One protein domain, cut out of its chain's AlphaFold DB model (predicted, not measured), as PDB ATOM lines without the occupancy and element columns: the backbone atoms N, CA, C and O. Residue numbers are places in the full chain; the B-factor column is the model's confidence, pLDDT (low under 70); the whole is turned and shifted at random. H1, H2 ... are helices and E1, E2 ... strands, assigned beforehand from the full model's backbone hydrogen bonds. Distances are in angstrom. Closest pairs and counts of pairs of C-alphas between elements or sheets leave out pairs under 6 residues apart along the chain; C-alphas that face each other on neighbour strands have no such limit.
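What this domain is: This is residues 11 to 57 and 91 to 170 of the 669 residues of the protein "Hypothetical protein" of Corethron hystrix (UniProt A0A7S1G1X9). A strongly twisted sheet of four strands has helices H1 and H2 over one face, making two layers, helices on one side of a sheet. H3 is off the sheet, and its residues 163 to 170 stick out as an arm. You have 127 printed residues, mixed in class, in the order E1, H1, E2, E3, H2, E4, H3; the mixed sheet runs E1, E4, E2, E3. The whole is compact, with a radius of gyration of the C-alphas of 15.9 A, and flat, spanning 49 by 46 by 22 A.

Where its parts are: Find C-alpha 11 at (-87.455, 27.177, -2.786), where E1, residues 11 to 17, begins. Go on to H1, residues 45 to 54, E2, residues 93 to 100, 22.9 A long, and E3, residues 106 to 109. Next come H2, residues 112 to 125, 20.3 A, and E4, residues 132 to 142, 31.3 A. H3, residues 154 to 170, 24.8 A, ends at C-alpha 170 at (-64.682, 4.792, 3.515).

How they stand to each other: E1 and E4 are parallel, with N 14 and O 134 2.7 A apart. E4 and E2 are antiparallel, with N 96 and O 139 at 2.8 A. E2 and E3 form a hairpin, with N 99 and O 107 at 2.9 A. E3, H2 and E4 make a split strand-helix-strand unit, two strands of one sheet joined through a helix, with E2 between them in the sheet, its crossover right-handed. H1 and H2 only just touch, only at their ends, with 3 pairs within 8 A, closest at C-alphas 45 and 112, 5.0 A. H3 is apart from H1 and H2. Every O i to N i+4 pair is within hydrogen-bond range in H1 and H2, and 12 of 13 in H3.

The domain as a whole: C-alphas 35 and 148 are farthest apart, 49.0 A. Residues 58 to 90 are not printed; C-alphas 57 and 91 are 17.4 A apart. The links E1 to H1 and E4 to H3 are long. pLDDT is under 70 at residues 19 to 39, 147 to 160 and 162 to 163.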
ATOM      1  N   LEU A  11     -88.833  26.992  -3.221       80.12
ATOM      2  CA  LEU A  11     -87.455  27.177  -2.786       80.12
ATOM      3  C   LEU A  11     -87.437  27.504  -1.292       80.12
ATOM      4  O   LEU A  11     -88.030  28.486  -0.851       80.12
ATOM      5  N   ALA A  12     -86.753  26.677  -0.510       85.00
ATOM      6  CA  ALA A  12     -86.506  26.909   0.902       85.00
ATOM      7  C   ALA A  12     -85.026  27.235   1.101       85.00
ATOM      8  O   ALA A  12     -84.151  26.421   0.823       85.00
ATOM      9  N   VAL A  13     -84.723  28.414   1.632       86.62
ATOM     10  CA  VAL A  13     -83.353  28.740   2.046       86.62
ATOM     11  C   VAL A  13     -83.157  28.270   3.485       86.62
ATOM     12  O   VAL A  13     -84.034  28.406   4.331       86.62
ATOM     13  N   LYS A  14     -82.014  27.667   3.788       88.62
ATOM     14  CA  LYS A  14     -81.628  27.265   5.136       88.62
ATOM     15  C   LYS A  14     -80.365  28.019   5.524       88.62
ATOM     16  O   LYS A  14     -79.268  27.630   5.139       88.62
ATOM     17  N   LEU A  15     -80.560  29.071   6.314       89.81
ATOM     18  CA  LEU A  15     -79.523  30.002   6.743       89.81
ATOM     19  C   LEU A  15     -78.936  29.612   8.110       89.81
ATOM     20  O   LEU A  15     -79.613  29.688   9.129       89.81
ATOM     21  N   ASN A  16     -77.668  29.211   8.166       86.94
ATOM     22  CA  ASN A  16     -76.985  28.910   9.430       86.94
ATOM     23  C   ASN A  16     -76.259  30.157   9.940       86.94
ATOM     24  O   ASN A  16     -75.360  30.631   9.256       86.94
ATOM     25  N   ILE A  17     -76.613  30.674  11.119       89.00
ATOM     26  CA  ILE A  17     -76.076  31.949  11.620       89.00
ATOM     27  C   ILE A  17     -75.007  31.683  12.682       89.00
ATOM     28  O   ILE A  17     -75.260  30.965  13.655       89.00
ATOM     29  N   ASN A  18     -73.815  32.253  12.477       83.75
ATOM     30  CA  ASN A  18     -72.648  32.176  13.367       83.75
ATOM     31  C   ASN A  18     -72.251  30.752  13.789       83.75
ATOM     32  O   ASN A  18     -71.655  30.569  14.840       83.75
ATOM     33  N   TYR A  19     -72.580  29.741  12.978       67.56
ATOM     34  CA  TYR A  19     -72.267  28.312  13.167       67.56
ATOM     35  C   TYR A  19     -72.763  27.633  14.464       67.56
ATOM     36  O   TYR A  19     -72.858  26.404  14.480       67.56
ATOM     37  N   ASP A  20     -73.179  28.392  15.477       58.84
ATOM     38  CA  ASP A  20     -73.684  27.892  16.759       58.84
ATOM     39  C   ASP A  20     -75.206  27.753  16.777       58.84
ATOM     40  O   ASP A  20     -75.756  26.900  17.478       58.84
ATOM     41  N   THR A  21     -75.912  28.533  15.950       58.62
ATOM     42  CA  THR A  21     -77.374  28.482  15.875       58.62
ATOM     43  C   THR A  21     -77.851  28.061  14.488       58.62
ATOM     44  O   THR A  21     -77.789  28.790  13.497       58.62
ATOM     45  N   TYR A  22     -78.366  26.833  14.411       58.50
ATOM     46  CA  TYR A  22     -79.097  26.357  13.241       58.50
ATOM     47  C   TYR A  22     -80.519  26.921  13.287       58.50
ATOM     48  O   TYR A  22     -81.345  26.430  14.059       58.50
ATOM     49  N   ARG A  23     -80.842  27.908  12.446       63.25
ATOM     50  CA  ARG A  23     -82.228  28.354  12.248       63.25
ATOM     51  C   ARG A  23     -82.638  28.133  10.797       63.25
ATOM     52  O   ARG A  23     -81.987  28.586   9.871       63.25
ATOM     53  N   ARG A  24     -83.723  27.393  10.566       59.12
ATOM     54  CA  ARG A  24     -84.317  27.343   9.225       59.12
ATOM     55  C   ARG A  24     -85.083  28.642   9.027       59.12
ATOM     56  O   ARG A  24     -86.160  28.802   9.588       59.12
ATOM     57  N   VAL A  25     -84.510  29.561   8.263       61.66
ATOM     58  CA  VAL A  25     -85.203  30.775   7.842       61.66
ATOM     59  C   VAL A  25     -85.857  30.486   6.506       61.66
ATOM     60  O   VAL A  25     -85.194  30.539   5.480       61.66
ATOM     61  N   SER A  26     -87.151  30.166   6.503       57.88
ATOM     62  CA  SER A  26     -87.902  30.071   5.254       57.88
ATOM     63  C   SER A  26     -88.013  31.467   4.646       57.88
ATOM     64  O   SER A  26     -88.928  32.228   4.965       57.88
ATOM     65  N   ILE A  27     -87.057  31.824   3.791       59.66
ATOM     66  CA  ILE A  27     -87.162  32.995   2.927       59.66
ATOM     67  C   ILE A  27     -88.269  32.651   1.954       59.66
ATOM     68  O   ILE A  27     -88.013  31.856   1.067       59.66
ATOM     69  N   GLN A  28     -89.472  33.154   2.263       54.53
ATOM     70  CA  GLN A  28     -90.709  33.242   1.481       54.53
ATOM     71  C   GLN A  28     -90.933  32.149   0.428       54.53
ATOM     72  O   GLN A  28     -90.081  31.898  -0.405       54.53
ATOM     73  N   ARG A  29     -92.139  31.567   0.371       52.66
ATOM     74  CA  ARG A  29     -92.563  30.762  -0.786       52.66
ATOM     75  C   ARG A  29     -92.357  31.585  -2.062       52.66
ATOM     76  O   ARG A  29     -93.195  32.417  -2.398       52.66
ATOM     77  N   LEU A  30     -91.226  31.388  -2.726       53.56
ATOM     78  CA  LEU A  30     -90.915  31.992  -4.003       53.56
ATOM     79  C   LEU A  30     -91.748  31.215  -4.997       53.56
ATOM     80  O   LEU A  30     -91.298  30.211  -5.541       53.56
ATOM     81  N   LYS A  31     -93.008  31.631  -5.146       55.03
ATOM     82  CA  LYS A  31     -93.800  31.183  -6.275       55.03
ATOM     83  C   LYS A  31     -93.036  31.623  -7.508       55.03
ATOM     84  O   LYS A  31     -92.770  32.811  -7.694       55.03
ATOM     85  N   ARG A  32     -92.622  30.642  -8.299       56.22
ATOM     86  CA  ARG A  32     -92.191  30.890  -9.662       56.22
ATOM     87  C   ARG A  32     -93.436  31.375 -10.395       56.22
ATOM     88  O   ARG A  32     -94.249  30.552 -10.801       56.22
ATOM     89  N   ASP A  33     -93.621  32.689 -10.471       57.56
ATOM     90  CA  ASP A  33     -94.629  33.252 -11.360       57.56
ATOM     91  C   ASP A  33     -94.244  32.809 -12.773       57.56
ATOM     92  O   ASP A  33     -93.129  33.118 -13.205       57.56
ATOM     93  N   PRO A  34     -95.092  32.057 -13.490       59.16
ATOM     94  CA  PRO A  34     -94.758  31.588 -14.830       59.16
ATOM     95  C   PRO A  34     -94.525  32.757 -15.801       59.16
ATOM     96  O   PRO A  34     -93.787  32.601 -16.769       59.16
ATOM     97  N   GLU A  35     -95.098  33.929 -15.506       64.69
ATOM     98  CA  GLU A  35     -94.957  35.158 -16.294       64.69
ATOM     99  C   GLU A  35     -93.712  35.984 -15.931       64.69
ATOM    100  O   GLU A  35     -93.166  36.687 -16.781       64.69
ATOM    101  N   LYS A  36     -93.204  35.889 -14.692       63.03
ATOM    102  CA  LYS A  36     -91.961  36.564 -14.297       63.03
ATOM    103  C   LYS A  36     -90.788  35.642 -14.579       63.03
ATOM    104  O   LYS A  36     -90.463  34.746 -13.805       63.03
ATOM    105  N   ALA A  37     -90.136  35.902 -15.706       55.56
ATOM    106  CA  ALA A  37     -89.112  35.047 -16.296       55.56
ATOM    107  C   ALA A  37     -87.889  34.751 -15.401       55.56
ATOM    108  O   ALA A  37     -87.095  33.877 -15.749       55.56
ATOM    109  N   SER A  38     -87.700  35.424 -14.258       65.06
ATOM    110  CA  SER A  38     -86.522  35.188 -13.427       65.06
ATOM    111  C   SER A  38     -86.784  35.306 -11.923       65.06
ATOM    112  O   SER A  38     -87.473  36.205 -11.451       65.06
ATOM    113  N   PHE A  39     -86.159  34.417 -11.145       67.56
ATOM    114  CA  PHE A  39     -86.104  34.478  -9.675       67.56
ATOM    115  C   PHE A  39     -85.468  35.778  -9.138       67.56
ATOM    116  O   PHE A  39     -85.532  36.033  -7.933       67.56
ATOM    117  N   ARG A  40     -84.864  36.587 -10.022       73.94
ATOM    118  CA  ARG A  40     -84.034  37.757  -9.711       73.94
ATOM    119  C   ARG A  40     -84.787  38.836  -8.944       73.94
ATOM    120  O   ARG A  40     -84.206  39.461  -8.068       73.94
ATOM    121  N   ASP A  41     -86.081  38.997  -9.197       78.75
ATOM    122  CA  ASP A  41     -86.828  40.126  -8.633       78.75
ATOM    123  C   ASP A  41     -87.277  39.893  -7.183       78.75
ATOM    124  O   ASP A  41     -87.553  40.838  -6.444       78.75
ATOM    125  N   ASN A  42     -87.359  38.631  -6.749       77.50
ATOM    126  CA  ASN A  42     -87.958  38.287  -5.457       77.50
ATOM    127  C   ASN A  42     -86.931  38.019  -4.346       77.50
ATOM    128  O   ASN A  42     -87.296  37.967  -3.163       77.50
ATOM    129  N   ILE A  43     -85.658  37.846  -4.703       85.38
ATOM    130  CA  ILE A  43     -84.584  37.574  -3.752       85.38
ATOM    131  C   ILE A  43     -83.558  38.695  -3.834       85.38
ATOM    132  O   ILE A  43     -82.849  38.810  -4.824       85.38
ATOM    133  N   SER A  44     -83.436  39.476  -2.759       92.69
ATOM    134  CA  SER A  44     -82.309  40.390  -2.595       92.69
ATOM    135  C   SER A  44     -81.386  39.921  -1.479       92.69
ATOM    136  O   SER A  44     -81.807  39.521  -0.388       92.69
ATOM    137  N   PHE A  45     -80.096  40.014  -1.744       94.69
ATOM    138  CA  PHE A  45     -79.006  39.830  -0.813       94.69
ATOM    139  C   PHE A  45     -79.138  40.761   0.396       94.69
ATOM    140  O   PHE A  45     -78.925  40.341   1.531       94.69
ATOM    141  N   ASN A  46     -79.617  41.991   0.202       94.25
ATOM    142  CA  ASN A  46     -79.912  42.902   1.312       94.25
ATOM    143  C   ASN A  46     -81.023  42.377   2.238       94.25
ATOM    144  O   ASN A  46     -80.930  42.521   3.458       94.25
ATOM    145  N   LYS A  47     -82.059  41.729   1.692       92.69
ATOM    146  CA  LYS A  47     -83.098  41.069   2.498       92.69
ATOM    147  C   LYS A  47     -82.527  39.865   3.247       92.69
ATOM    148  O   LYS A  47     -82.844  39.686   4.419       92.69
ATOM    149  N   LEU A  48     -81.640  39.094   2.615       92.94
ATOM    150  CA  LEU A  48     -80.922  37.990   3.260       92.94
ATOM    151  C   LEU A  48     -80.046  38.475   4.430       92.94
ATOM    152  O   LEU A  48     -80.084  37.878   5.505       92.94
ATOM    153  N   LYS A  49     -79.321  39.588   4.253       94.38
ATOM    154  CA  LYS A  49     -78.524  40.236   5.307       94.38
ATOM    155  C   LYS A  49     -79.381  40.679   6.491       94.38
ATOM    156  O   LYS A  49     -79.040  40.378   7.631       94.38
ATOM    157  N   ARG A  50     -80.509  41.350   6.229       93.12
ATOM    158  CA  ARG A  50     -81.445  41.781   7.285       93.12
ATOM    159  C   ARG A  50     -81.971  40.596   8.083       93.12
ATOM    160  O   ARG A  50     -81.892  40.623   9.303       93.12
ATOM    161  N   LEU A  51     -82.385  39.524   7.403       91.88
ATOM    162  CA  LEU A  51     -82.818  38.298   8.074       91.88
ATOM    163  C   LEU A  51     -81.704  37.716   8.954       91.88
ATOM    164  O   LEU A  51     -81.966  37.350  10.094       91.88
ATOM    165  N   ALA A  52     -80.459  37.663   8.473       92.62
ATOM    166  CA  ALA A  52     -79.342  37.175   9.282       92.62
ATOM    167  C   ALA A  52     -79.167  37.977  10.589       92.62
ATOM    168  O   ALA A  52     -78.931  37.381  11.639       92.62
ATOM    169  N   ILE A  53     -79.327  39.303  10.532       93.62
ATOM    170  CA  ILE A  53     -79.235  40.197  11.696       93.62
ATOM    171  C   ILE A  53     -80.445  40.019  12.624       93.62
ATOM    172  O   ILE A  53     -80.270  39.861  13.829       93.62
ATOM    173  N   ASP A  54     -81.663  39.976  12.079       91.31
ATOM    174  CA  ASP A  54     -82.903  39.848  12.859       91.31
ATOM    175  C   ASP A  54     -82.967  38.529  13.651       91.31
ATOM    176  O   ASP A  54     -83.569  38.460  14.725       91.31
ATOM    177  N   TYR A  55     -82.342  37.471  13.128       90.00
ATOM    178  CA  TYR A  55     -82.265  36.161  13.778       90.00
ATOM    179  C   TYR A  55     -81.047  35.981  14.693       90.00
ATOM    180  O   TYR A  55     -80.930  34.920  15.320       90.00
ATOM    181  N   LEU A  56     -80.164  36.979  14.792       89.81
ATOM    182  CA  LEU A  56     -79.061  36.952  15.742       89.81
ATOM    183  C   LEU A  56     -79.638  36.887  17.170       89.81
ATOM    184  O   LEU A  56     -80.564  37.642  17.490       89.81
ATOM    185  N   PRO A  57     -79.157  35.986  18.047       85.00
ATOM    186  CA  PRO A  57     -79.608  35.968  19.430       85.00
ATOM    187  C   PRO A  57     -79.317  37.332  20.057       85.00
ATOM    188  O   PRO A  57     -78.164  37.759  20.120       85.00
ATOM    189  N   GLN A  91     -76.642  49.146  10.002       90.62
ATOM    190  CA  GLN A  91     -75.329  49.649   9.577       90.62
ATOM    191  C   GLN A  91     -74.200  49.253  10.540       90.62
ATOM    192  O   GLN A  91     -73.033  49.255  10.147       90.62
ATOM    193  N   ASP A  92     -74.552  48.846  11.761       93.94
ATOM    194  CA  ASP A  92     -73.607  48.436  12.800       93.94
ATOM    195  C   ASP A  92     -73.209  46.963  12.677       93.94
ATOM    196  O   ASP A  92     -72.534  46.437  13.554       93.94
ATOM    197  N   TYR A  93     -73.640  46.264  11.623       94.81
ATOM    198  CA  TYR A  93     -73.356  44.846  11.431       94.81
ATOM    199  C   TYR A  93     -72.677  44.582  10.089       94.81
ATOM    200  O   TYR A  93     -73.142  45.004   9.030       94.81
ATOM    201  N   ILE A  94     -71.602  43.803  10.136       94.88
ATOM    202  CA  ILE A  94     -70.926  43.231   8.976       94.88
ATOM    203  C   ILE A  94     -71.449  41.804   8.813       94.88
ATOM    204  O   ILE A  94     -71.269  40.956   9.689       94.88
ATOM    205  N   VAL A  95     -72.134  41.549   7.698       95.69
ATOM    206  CA  VAL A  95     -72.718  40.239   7.385       95.69
ATOM    207  C   VAL A  95     -72.003  39.635   6.186       95.69
ATOM    208  O   VAL A  95     -72.119  40.153   5.073       95.69
ATOM    209  N   THR A  96     -71.341  38.505   6.412       96.06
ATOM    210  CA  THR A  96     -70.705  37.682   5.379       96.06
ATOM    211  C   THR A  96     -71.543  36.431   5.172       96.06
ATOM    212  O   THR A  96     -71.717  35.647   6.103       96.06
ATOM    213  N   VAL A  97     -72.080  36.229   3.970       96.31
ATOM    214  CA  VAL A  97     -72.855  35.025   3.642       96.31
ATOM    215  C   VAL A  97     -72.003  34.119   2.767       96.31
ATOM    216  O   VAL A  97     -71.481  34.570   1.757       96.31
ATOM    217  N   THR A  98     -71.879  32.847   3.126       96.75
ATOM    218  CA  THR A  98     -71.188  31.826   2.336       96.75
ATOM    219  C   THR A  98     -72.122  30.665   2.003       96.75
ATOM    220  O   THR A  98     -73.051  30.343   2.753       96.75
ATOM    221  N   TYR A  99     -71.907  30.016   0.865       96.94
ATOM    222  CA  TYR A  99     -72.535  28.742   0.522       96.94
ATOM    223  C   TYR A  99     -71.470  27.739   0.091       96.94
ATOM    224  O   TYR A  99     -70.330  28.106  -0.168       96.94
ATOM    225  N   PHE A 100     -71.842  26.461   0.083       94.81
ATOM    226  CA  PHE A 100     -70.985  25.401  -0.437       94.81
ATOM    227  C   PHE A 100     -71.545  24.961  -1.779       94.81
ATOM    228  O   PHE A 100     -72.738  24.638  -1.849       94.81
ATOM    229  N   ASP A 101     -70.714  24.973  -2.811       96.19
ATOM    230  CA  ASP A 101     -71.093  24.488  -4.132       96.19
ATOM    231  C   ASP A 101     -71.030  22.949  -4.224       96.19
ATOM    232  O   ASP A 101     -71.007  22.234  -3.213       96.19
ATOM    233  N   GLU A 102     -71.092  22.426  -5.446       93.12
ATOM    234  CA  GLU A 102     -71.024  20.989  -5.719       93.12
ATOM    235  C   GLU A 102     -69.623  20.392  -5.569       93.12
ATOM    236  O   GLU A 102     -69.500  19.205  -5.252       93.12
ATOM    237  N   GLU A 103     -68.589  21.214  -5.737       94.25
ATOM    238  CA  GLU A 103     -67.186  20.843  -5.556       94.25
ATOM    239  C   GLU A 103     -66.814  20.817  -4.063       94.25
ATOM    240  O   GLU A 103     -65.881  20.130  -3.641       94.25
ATOM    241  N   GLY A 104     -67.649  21.444  -3.230       93.75
ATOM    242  CA  GLY A 104     -67.460  21.552  -1.791       93.75
ATOM    243  C   GLY A 104     -66.677  22.798  -1.396       93.75
ATOM    244  O   GLY A 104     -66.253  22.886  -0.237       93.75
ATOM    245  N   ASP A 105     -66.534  23.745  -2.318       96.19
ATOM    246  CA  ASP A 105     -65.858  25.011  -2.111       96.19
ATOM    247  C   ASP A 105     -66.777  26.005  -1.411       96.19
ATOM    248  O   ASP A 105     -67.990  26.057  -1.629       96.19
ATOM    249  N   GLU A 106     -66.188  26.773  -0.497       95.69
ATOM    250  CA  GLU A 106     -66.895  27.816   0.235       95.69
ATOM    251  C   GLU A 106     -66.876  29.108  -0.583       95.69
ATOM    252  O   GLU A 106     -65.869  29.816  -0.624       95.69
ATOM    253  N   ILE A 107     -68.005  29.425  -1.211       97.38
ATOM    254  CA  ILE A 107     -68.173  30.621  -2.034       97.38
ATOM    255  C   ILE A 107     -68.866  31.699  -1.206       97.38
ATOM    256  O   ILE A 107     -69.917  31.469  -0.596       97.38
ATOM    257  N   THR A 108     -68.269  32.890  -1.168       97.38
ATOM    258  CA  THR A 108     -68.843  34.057  -0.487       97.38
ATOM    259  C   THR A 108     -69.788  34.788  -1.427       97.38
ATOM    260  O   THR A 108     -69.436  35.063  -2.565       97.38
ATOM    261  N   ILE A 109     -70.979  35.110  -0.931       97.88
ATOM    262  CA  ILE A 109     -71.983  35.910  -1.622       97.88
ATOM    263  C   ILE A 109     -71.893  37.328  -1.065       97.88
ATOM    264  O   ILE A 109     -72.062  37.547   0.137       97.88
ATOM    265  N   SER A 110     -71.625  38.280  -1.943       96.75
ATOM    266  CA  SER A 110     -71.428  39.701  -1.674       96.75
ATOM    267  C   SER A 110     -72.432  40.594  -2.415       96.75
ATOM    268  O   SER A 110     -72.632  41.745  -2.015       96.75
ATOM    269  N   SER A 111     -73.115  40.064  -3.435       96.75
ATOM    270  CA  SER A 111     -74.050  40.806  -4.287       96.75
ATOM    271  C   SER A 111     -75.326  40.019  -4.625       96.75
ATOM    272  O   SER A 111     -75.410  38.805  -4.430       96.75
ATOM    273  N   ASP A 112     -76.343  40.721  -5.141       95.81
ATOM    274  CA  ASP A 112     -77.586  40.099  -5.628       95.81
ATOM    275  C   ASP A 112     -77.322  39.144  -6.805       95.81
ATOM    276  O   ASP A 112     -77.968  38.102  -6.908       95.81
ATOM    277  N   ILE A 113     -76.354  39.468  -7.671       94.88
ATOM    278  CA  ILE A 113     -76.027  38.645  -8.841       94.88
ATOM    279  C   ILE A 113     -75.365  37.326  -8.439       94.88
ATOM    280  O   ILE A 113     -75.827  36.273  -8.868       94.88
ATOM    281  N   GLU A 114     -74.398  37.359  -7.521       96.38
ATOM    282  CA  GLU A 114     -73.771  36.145  -6.981       96.38
ATOM    283  C   GLU A 114     -74.787  35.268  -6.243       96.38
ATOM    284  O   GLU A 114     -74.712  34.042  -6.288       96.38
ATOM    285  N   LEU A 115     -75.772  35.878  -5.576       95.44
ATOM    286  CA  LEU A 115     -76.844  35.135  -4.923       95.44
ATOM    287  C   LEU A 115     -77.690  34.372  -5.951       95.44
ATOM    288  O   LEU A 115     -78.004  33.201  -5.739       95.44
ATOM    289  N   VAL A 116     -78.050  35.021  -7.060       93.44
ATOM    290  CA  VAL A 116     -78.792  34.397  -8.163       93.44
ATOM    291  C   VAL A 116     -77.971  33.283  -8.809       93.44
ATOM    292  O   VAL A 116     -78.498  32.188  -8.991       93.44
ATOM    293  N   GLU A 117     -76.690  33.515  -9.096       94.44
ATOM    294  CA  GLU A 117     -75.790  32.503  -9.660       94.44
ATOM    295  C   GLU A 117     -75.658  31.290  -8.734       94.44
ATOM    296  O   GLU A 117     -75.785  30.147  -9.179       94.44
ATOM    297  N   ALA A 118     -75.514  31.524  -7.427       95.81
ATOM    298  CA  ALA A 118     -75.480  30.468  -6.423       95.81
ATOM    299  C   ALA A 118     -76.769  29.627  -6.421       95.81
ATOM    300  O   ALA A 118     -76.719  28.397  -6.310       95.81
ATOM    301  N   PHE A 119     -77.930  30.270  -6.587       92.75
ATOM    302  CA  PHE A 119     -79.211  29.577  -6.721       92.75
ATOM    303  C   PHE A 119     -79.327  28.797  -8.026       92.75
ATOM    304  O   PHE A 119     -79.764  27.648  -8.006       92.75
ATOM    305  N   GLU A 120     -78.946  29.386  -9.156       92.19
ATOM    306  CA  GLU A 120     -78.987  28.715 -10.455       92.19
ATOM    307  C   GLU A 120     -78.086  27.476 -10.462       92.19
ATOM    308  O   GLU A 120     -78.522  26.407 -10.903       92.19
ATOM    309  N   ASN A 121     -76.882  27.576  -9.886       93.94
ATOM    310  CA  ASN A 121     -76.007  26.425  -9.687       93.94
ATOM    311  C   ASN A 121     -76.684  25.381  -8.793       93.94
ATOM    312  O   ASN A 121     -76.811  24.222  -9.182       93.94
ATOM    313  N   PHE A 122     -77.239  25.780  -7.648       94.12
ATOM    314  CA  PHE A 122     -77.941  24.857  -6.753       94.12
ATOM    315  C   PHE A 122     -79.116  24.117  -7.424       94.12
ATOM    316  O   PHE A 122     -79.300  22.911  -7.213       94.12
ATOM    317  N   MET A 123     -79.908  24.809  -8.246       90.88
ATOM    318  CA  MET A 123     -81.022  24.218  -8.996       90.88
ATOM    319  C   MET A 123     -80.522  23.252 -10.079       90.88
ATOM    320  O   MET A 123     -81.126  22.198 -10.293       90.88
ATOM    321  N   ARG A 124     -79.398  23.578 -10.733       90.38
ATOM    322  CA  ARG A 124     -78.761  22.733 -11.754       90.38
ATOM    323  C   ARG A 124     -78.329  21.382 -11.184       90.38
ATOM    324  O   ARG A 124     -78.524  20.368 -11.855       90.38
ATOM    325  N   VAL A 125     -77.823  21.366  -9.951       92.06
ATOM    326  CA  VAL A 125     -77.410  20.141  -9.245       92.06
ATOM    327  C   VAL A 125     -78.613  19.307  -8.801       92.06
ATOM    328  O   VAL A 125     -78.599  18.079  -8.895       92.06
ATOM    329  N   ASN A 126     -79.699  19.954  -8.368       89.81
ATOM    330  CA  ASN A 126     -80.845  19.290  -7.739       89.81
ATOM    331  C   ASN A 126     -82.051  19.076  -8.673       89.81
ATOM    332  O   ASN A 126     -83.196  19.088  -8.226       89.81
ATOM    333  N   LYS A 127     -81.836  18.823  -9.971       86.56
ATOM    334  CA  LYS A 127     -82.915  18.648 -10.978       86.56
ATOM    335  C   LYS A 127     -83.982  17.585 -10.652       86.56
ATOM    336  O   LYS A 127     -85.000  17.546 -11.328       86.56
ATOM    337  N   LYS A 128     -83.746  16.700  -9.677       85.94
ATOM    338  CA  LYS A 128     -84.618  15.554  -9.354       85.94
ATOM    339  C   LYS A 128     -85.370  15.687  -8.027       85.94
ATOM    340  O   LYS A 128     -85.940  14.700  -7.573       85.94
ATOM    341  N   SER A 129     -85.308  16.833  -7.354       80.62
ATOM    342  CA  SER A 129     -85.886  16.990  -6.018       80.62
ATOM    343  C   SER A 129     -87.116  17.886  -6.044       80.62
ATOM    344  O   SER A 129     -87.027  19.038  -6.443       80.62
ATOM    345  N   ASP A 130     -88.232  17.383  -5.514       79.69
ATOM    346  CA  ASP A 130     -89.478  18.152  -5.352       79.69
ATOM    347  C   ASP A 130     -89.347  19.283  -4.314       79.69
ATOM    348  O   ASP A 130     -90.212  20.148  -4.192       79.69
ATOM    349  N   SER A 131     -88.251  19.290  -3.546       82.69
ATOM    350  CA  SER A 131     -87.924  20.346  -2.592       82.69
ATOM    351  C   SER A 131     -86.492  20.832  -2.784       82.69
ATOM    352  O   SER A 131     -85.534  20.056  -2.760       82.69
ATOM    353  N   TYR A 132     -86.352  22.145  -2.937       87.38
ATOM    354  CA  TYR A 132     -85.073  22.810  -3.124       87.38
ATOM    355  C   TYR A 132     -84.672  23.477  -1.812       87.38
ATOM    356  O   TYR A 132     -85.200  24.527  -1.460       87.38
ATOM    357  N   VAL A 133     -83.768  22.843  -1.056       90.69
ATOM    358  CA  VAL A 133     -83.257  23.389   0.214       90.69
ATOM    359  C   VAL A 133     -81.854  23.967   0.030       90.69
ATOM    360  O   VAL A 133     -80.862  23.247   0.156       90.69
ATOM    361  N   PHE A 134     -81.763  25.267  -0.243       93.38
ATOM    362  CA  PHE A 134     -80.491  25.963  -0.439       93.38
ATOM    363  C   PHE A 134     -79.814  26.243   0.906       93.38
ATOM    364  O   PHE A 134     -80.339  26.995   1.725       93.38
ATOM    365  N   ASN A 135     -78.666  25.613   1.173       92.56
ATOM    366  CA  ASN A 135     -77.971  25.740   2.455       92.56
ATOM    367  C   ASN A 135     -76.920  26.854   2.405       92.56
ATOM    368  O   ASN A 135     -75.878  26.685   1.782       92.56
ATOM    369  N   THR A 136     -77.146  27.926   3.156       94.31
ATOM    370  CA  THR A 136     -76.206  29.043   3.311       94.31
ATOM    371  C   THR A 136     -75.754  29.173   4.759       94.31
ATOM    372  O   THR A 136     -76.393  28.678   5.693       94.31
ATOM    373  N   CYS A 137     -74.609  29.804   4.969       93.88
ATOM    374  CA  CYS A 137     -74.096  30.186   6.275       93.88
ATOM    375  C   CYS A 137     -73.938  31.705   6.282       93.88
ATOM    376  O   CYS A 137     -73.437  32.263   5.321       93.88
ATOM    377  N   ALA A 138     -74.389  32.380   7.331       95.00
ATOM    378  CA  ALA A 138     -74.151  33.799   7.532       95.00
ATOM    379  C   ALA A 138     -73.329  33.987   8.801       95.00
ATOM    380  O   ALA A 138     -73.697  33.505   9.873       95.00
ATOM    381  N   VAL A 139     -72.219  34.697   8.668       93.38
ATOM    382  CA  VAL A 139     -71.423  35.200   9.777       93.38
ATOM    383  C   VAL A 139     -71.795  36.664   9.959       93.38
ATOM    384  O   VAL A 139     -71.637  37.465   9.043       93.38
ATOM    385  N   VAL A 140     -72.338  36.997  11.122       94.25
ATOM    386  CA  VAL A 140     -72.784  38.338  11.496       94.25
ATOM    387  C   VAL A 140     -71.876  38.829  12.617       94.25
ATOM    388  O   VAL A 140     -71.869  38.246  13.706       94.25
ATOM    389  N   LYS A 141     -71.122  39.895  12.347       93.06
ATOM    390  CA  LYS A 141     -70.253  40.593  13.304       93.06
ATOM    391  C   LYS A 141     -70.790  42.001  13.547       93.06
ATOM    392  O   LYS A 141     -71.328  42.601  12.620       93.06
ATOM    393  N   ARG A 142     -70.654  42.543  14.760       92.38
ATOM    394  CA  ARG A 142     -70.867  43.979  14.997       92.38
ATOM    395  C   ARG A 142     -69.642  44.758  14.515       92.38
ATOM    396  O   ARG A 142     -68.512  44.312  14.688       92.38
ATOM    397  N   LYS A 143     -69.872  45.910  13.900       92.81
ATOM    398  CA  LYS A 143     -68.839  46.850  13.474       92.81
ATOM    399  C   LYS A 143     -68.169  47.405  14.736       92.81
ATOM    400  O   LYS A 143     -68.855  47.982  15.573       92.81
ATOM    401  N   GLY A 144     -66.865  47.175  14.888       91.00
ATOM    402  CA  GLY A 144     -66.106  47.500  16.104       91.00
ATOM    403  C   GLY A 144     -65.712  46.294  16.967       91.00
ATOM    404  O   GLY A 144     -64.820  46.433  17.792       91.00
ATOM    405  N   ASP A 145     -66.280  45.106  16.731       85.69
ATOM    406  CA  ASP A 145     -65.842  43.853  17.379       85.69
ATOM    407  C   ASP A 145     -64.752  43.127  16.548       85.69
ATOM    408  O   ASP A 145     -64.620  41.901  16.613       85.69
ATOM    409  N   GLU A 146     -64.011  43.850  15.699       73.38
ATOM    410  CA  GLU A 146     -63.067  43.244  14.745       73.38
ATOM    411  C   GLU A 146     -61.860  42.595  15.445       73.38
ATOM    412  O   GLU A 146     -61.416  41.534  15.014       73.38
ATOM    413  N   ASP A 147     -61.449  43.121  16.600       64.38
ATOM    414  CA  ASP A 147     -60.172  42.777  17.241       64.38
ATOM    415  C   ASP A 147     -60.177  41.472  18.066       64.38
ATOM    416  O   ASP A 147     -59.142  41.057  18.583       64.38
ATOM    417  N   ILE A 148     -61.324  40.801  18.237       60.91
ATOM    418  CA  ILE A 148     -61.439  39.664  19.182       60.91
ATOM    419  C   ILE A 148     -61.541  38.304  18.469       60.91
ATOM    420  O   ILE A 148     -61.414  37.255  19.100       60.91
ATOM    421  N   PHE A 149     -61.732  38.278  17.145       60.22
ATOM    422  CA  PHE A 149     -61.962  37.031  16.398       60.22
ATOM    423  C   PHE A 149     -60.929  36.745  15.304       60.22
ATOM    424  O   PHE A 149     -61.235  36.095  14.299       60.22
ATOM    425  N   ASP A 150     -59.695  37.180  15.530       50.44
ATOM    426  CA  ASP A 150     -58.547  36.810  14.715       50.44
ATOM    427  C   ASP A 150     -58.051  35.417  15.115       50.44
ATOM    428  O   ASP A 150     -57.277  35.231  16.048       50.44
ATOM    429  N   GLY A 151     -58.507  34.392  14.390       47.16
ATOM    430  CA  GLY A 151     -57.696  33.180  14.261       47.16
ATOM    431  C   GLY A 151     -58.227  31.877  14.847       47.16
ATOM    432  O   GLY A 151     -57.451  30.929  14.950       47.16
ATOM    433  N   LEU A 152     -59.526  31.725  15.122       47.66
ATOM    434  CA  LEU A 152     -60.098  30.374  15.078       47.66
ATOM    435  C   LEU A 152     -60.557  30.082  13.644       47.66
ATOM    436  O   LEU A 152     -61.556  30.647  13.192       47.66
ATOM    437  N   PRO A 153     -59.844  29.224  12.890       49.09
ATOM    438  CA  PRO A 153     -60.177  28.956  11.504       49.09
ATOM    439  C   PRO A 153     -61.537  28.259  11.454       49.09
ATOM    440  O   PRO A 153     -61.663  27.063  11.723       49.09
ATOM    441  N   LEU A 154     -62.556  29.016  11.049       53.25
ATOM    442  CA  LEU A 154     -63.910  28.556  10.712       53.25
ATOM    443  C   LEU A 154     -63.884  27.343   9.753       53.25
ATOM    444  O   LEU A 154     -64.763  26.478   9.790       53.25
ATOM    445  N   LYS A 155     -62.795  27.210   8.983       56.91
ATOM    446  CA  LYS A 155     -62.451  26.062   8.135       56.91
ATOM    447  C   LYS A 155     -62.317  24.747   8.928       56.91
ATOM    448  O   LYS A 155     -62.799  23.709   8.479       56.91
ATOM    449  N   ASN A 156     -61.759  24.751  10.142       54.19
ATOM    450  CA  ASN A 156     -61.394  23.518  10.852       54.19
ATOM    451  C   ASN A 156     -62.596  22.732  11.388       54.19
ATOM    452  O   ASN A 156     -62.652  21.519  11.204       54.19
ATOM    453  N   ILE A 157     -63.606  23.373  11.983       57.44
ATOM    454  CA  ILE A 157     -64.730  22.644  12.612       57.44
ATOM    455  C   ILE A 157     -65.555  21.872  11.565       57.44
ATOM    456  O   ILE A 157     -66.012  20.743  11.802       57.44
ATOM    457  N   ARG A 158     -65.724  22.442  10.368       59.09
ATOM    458  CA  ARG A 158     -66.515  21.839   9.288       59.09
ATOM    459  C   ARG A 158     -65.695  20.909   8.396       59.09
ATOM    460  O   ARG A 158     -66.215  19.841   8.069       59.09
ATOM    461  N   ILE A 159     -64.420  21.213   8.111       57.50
ATOM    462  CA  ILE A 159     -63.481  20.267   7.474       57.50
ATOM    463  C   ILE A 159     -63.335  19.016   8.338       57.50
ATOM    464  O   ILE A 159     -63.388  17.906   7.817       57.50
ATOM    465  N   VAL A 160     -63.259  19.153   9.665       65.06
ATOM    466  CA  VAL A 160     -63.242  18.005  10.581       65.06
ATOM    467  C   VAL A 160     -64.537  17.194  10.471       65.06
ATOM    468  O   VAL A 160     -64.481  15.967  10.382       65.06
ATOM    469  N   ARG A 161     -65.717  17.829  10.388       71.12
ATOM    470  CA  ARG A 161     -66.990  17.107  10.174       71.12
ATOM    471  C   ARG A 161     -67.086  16.441   8.795       71.12
ATOM    472  O   ARG A 161     -67.587  15.317   8.722       71.12
ATOM    473  N   MET A 162     -66.613  17.082   7.725       66.75
ATOM    474  CA  MET A 162     -66.601  16.505   6.374       66.75
ATOM    475  C   MET A 162     -65.600  15.353   6.264       66.75
ATOM    476  O   MET A 162     -65.996  14.261   5.859       66.75
ATOM    477  N   LYS A 163     -64.362  15.529   6.741       67.31
ATOM    478  CA  LYS A 163     -63.359  14.455   6.843       67.31
ATOM    479  C   LYS A 163     -63.888  13.286   7.674       67.31
ATOM    480  O   LYS A 163     -63.724  12.134   7.281       67.31
ATOM    481  N   ARG A 164     -64.623  13.549   8.763       75.56
ATOM    482  CA  ARG A 164     -65.271  12.501   9.570       75.56
ATOM    483  C   ARG A 164     -66.348  11.741   8.790       75.56
ATOM    484  O   ARG A 164     -66.402  10.518   8.895       75.56
ATOM    485  N   ARG A 165     -67.179  12.419   7.989       75.75
ATOM    486  CA  ARG A 165     -68.186  11.771   7.122       75.75
ATOM    487  C   ARG A 165     -67.544  10.975   5.984       75.75
ATOM    488  O   ARG A 165     -67.956   9.841   5.745       75.75
ATOM    489  N   ALA A 166     -66.516  11.519   5.334       72.19
ATOM    490  CA  ALA A 166     -65.751  10.828   4.297       72.19
ATOM    491  C   ALA A 166     -65.069   9.567   4.856       72.19
ATOM    492  O   ALA A 166     -65.233   8.478   4.306       72.19
ATOM    493  N   ALA A 167     -64.423   9.670   6.021       77.38
ATOM    494  CA  ALA A 167     -63.818   8.536   6.714       77.38
ATOM    495  C   ALA A 167     -64.855   7.480   7.140       77.38
ATOM    496  O   ALA A 167     -64.608   6.279   7.018       77.38
ATOM    497  N   GLN A 168     -66.042   7.891   7.604       85.12
ATOM    498  CA  GLN A 168     -67.137   6.960   7.907       85.12
ATOM    499  C   GLN A 168     -67.631   6.226   6.652       85.12
ATOM    500  O   GLN A 168     -67.848   5.014   6.708       85.12
ATOM    501  N   LYS A 169     -67.752   6.923   5.514       83.06
ATOM    502  CA  LYS A 169     -68.141   6.327   4.227       83.06
ATOM    503  C   LYS A 169     -67.079   5.340   3.722       83.06
ATOM    504  O   LYS A 169     -67.425   4.225   3.337       83.06
ATOM    505  N   ALA A 170     -65.795   5.687   3.835       81.19
ATOM    506  CA  ALA A 170     -64.682   4.792   3.515       81.19
ATOM    507  C   ALA A 170     -64.682   3.526   4.398       81.19
ATOM    508  O   ALA A 170     -64.578   2.411   3.887       81.19
TER     509      ALA A 170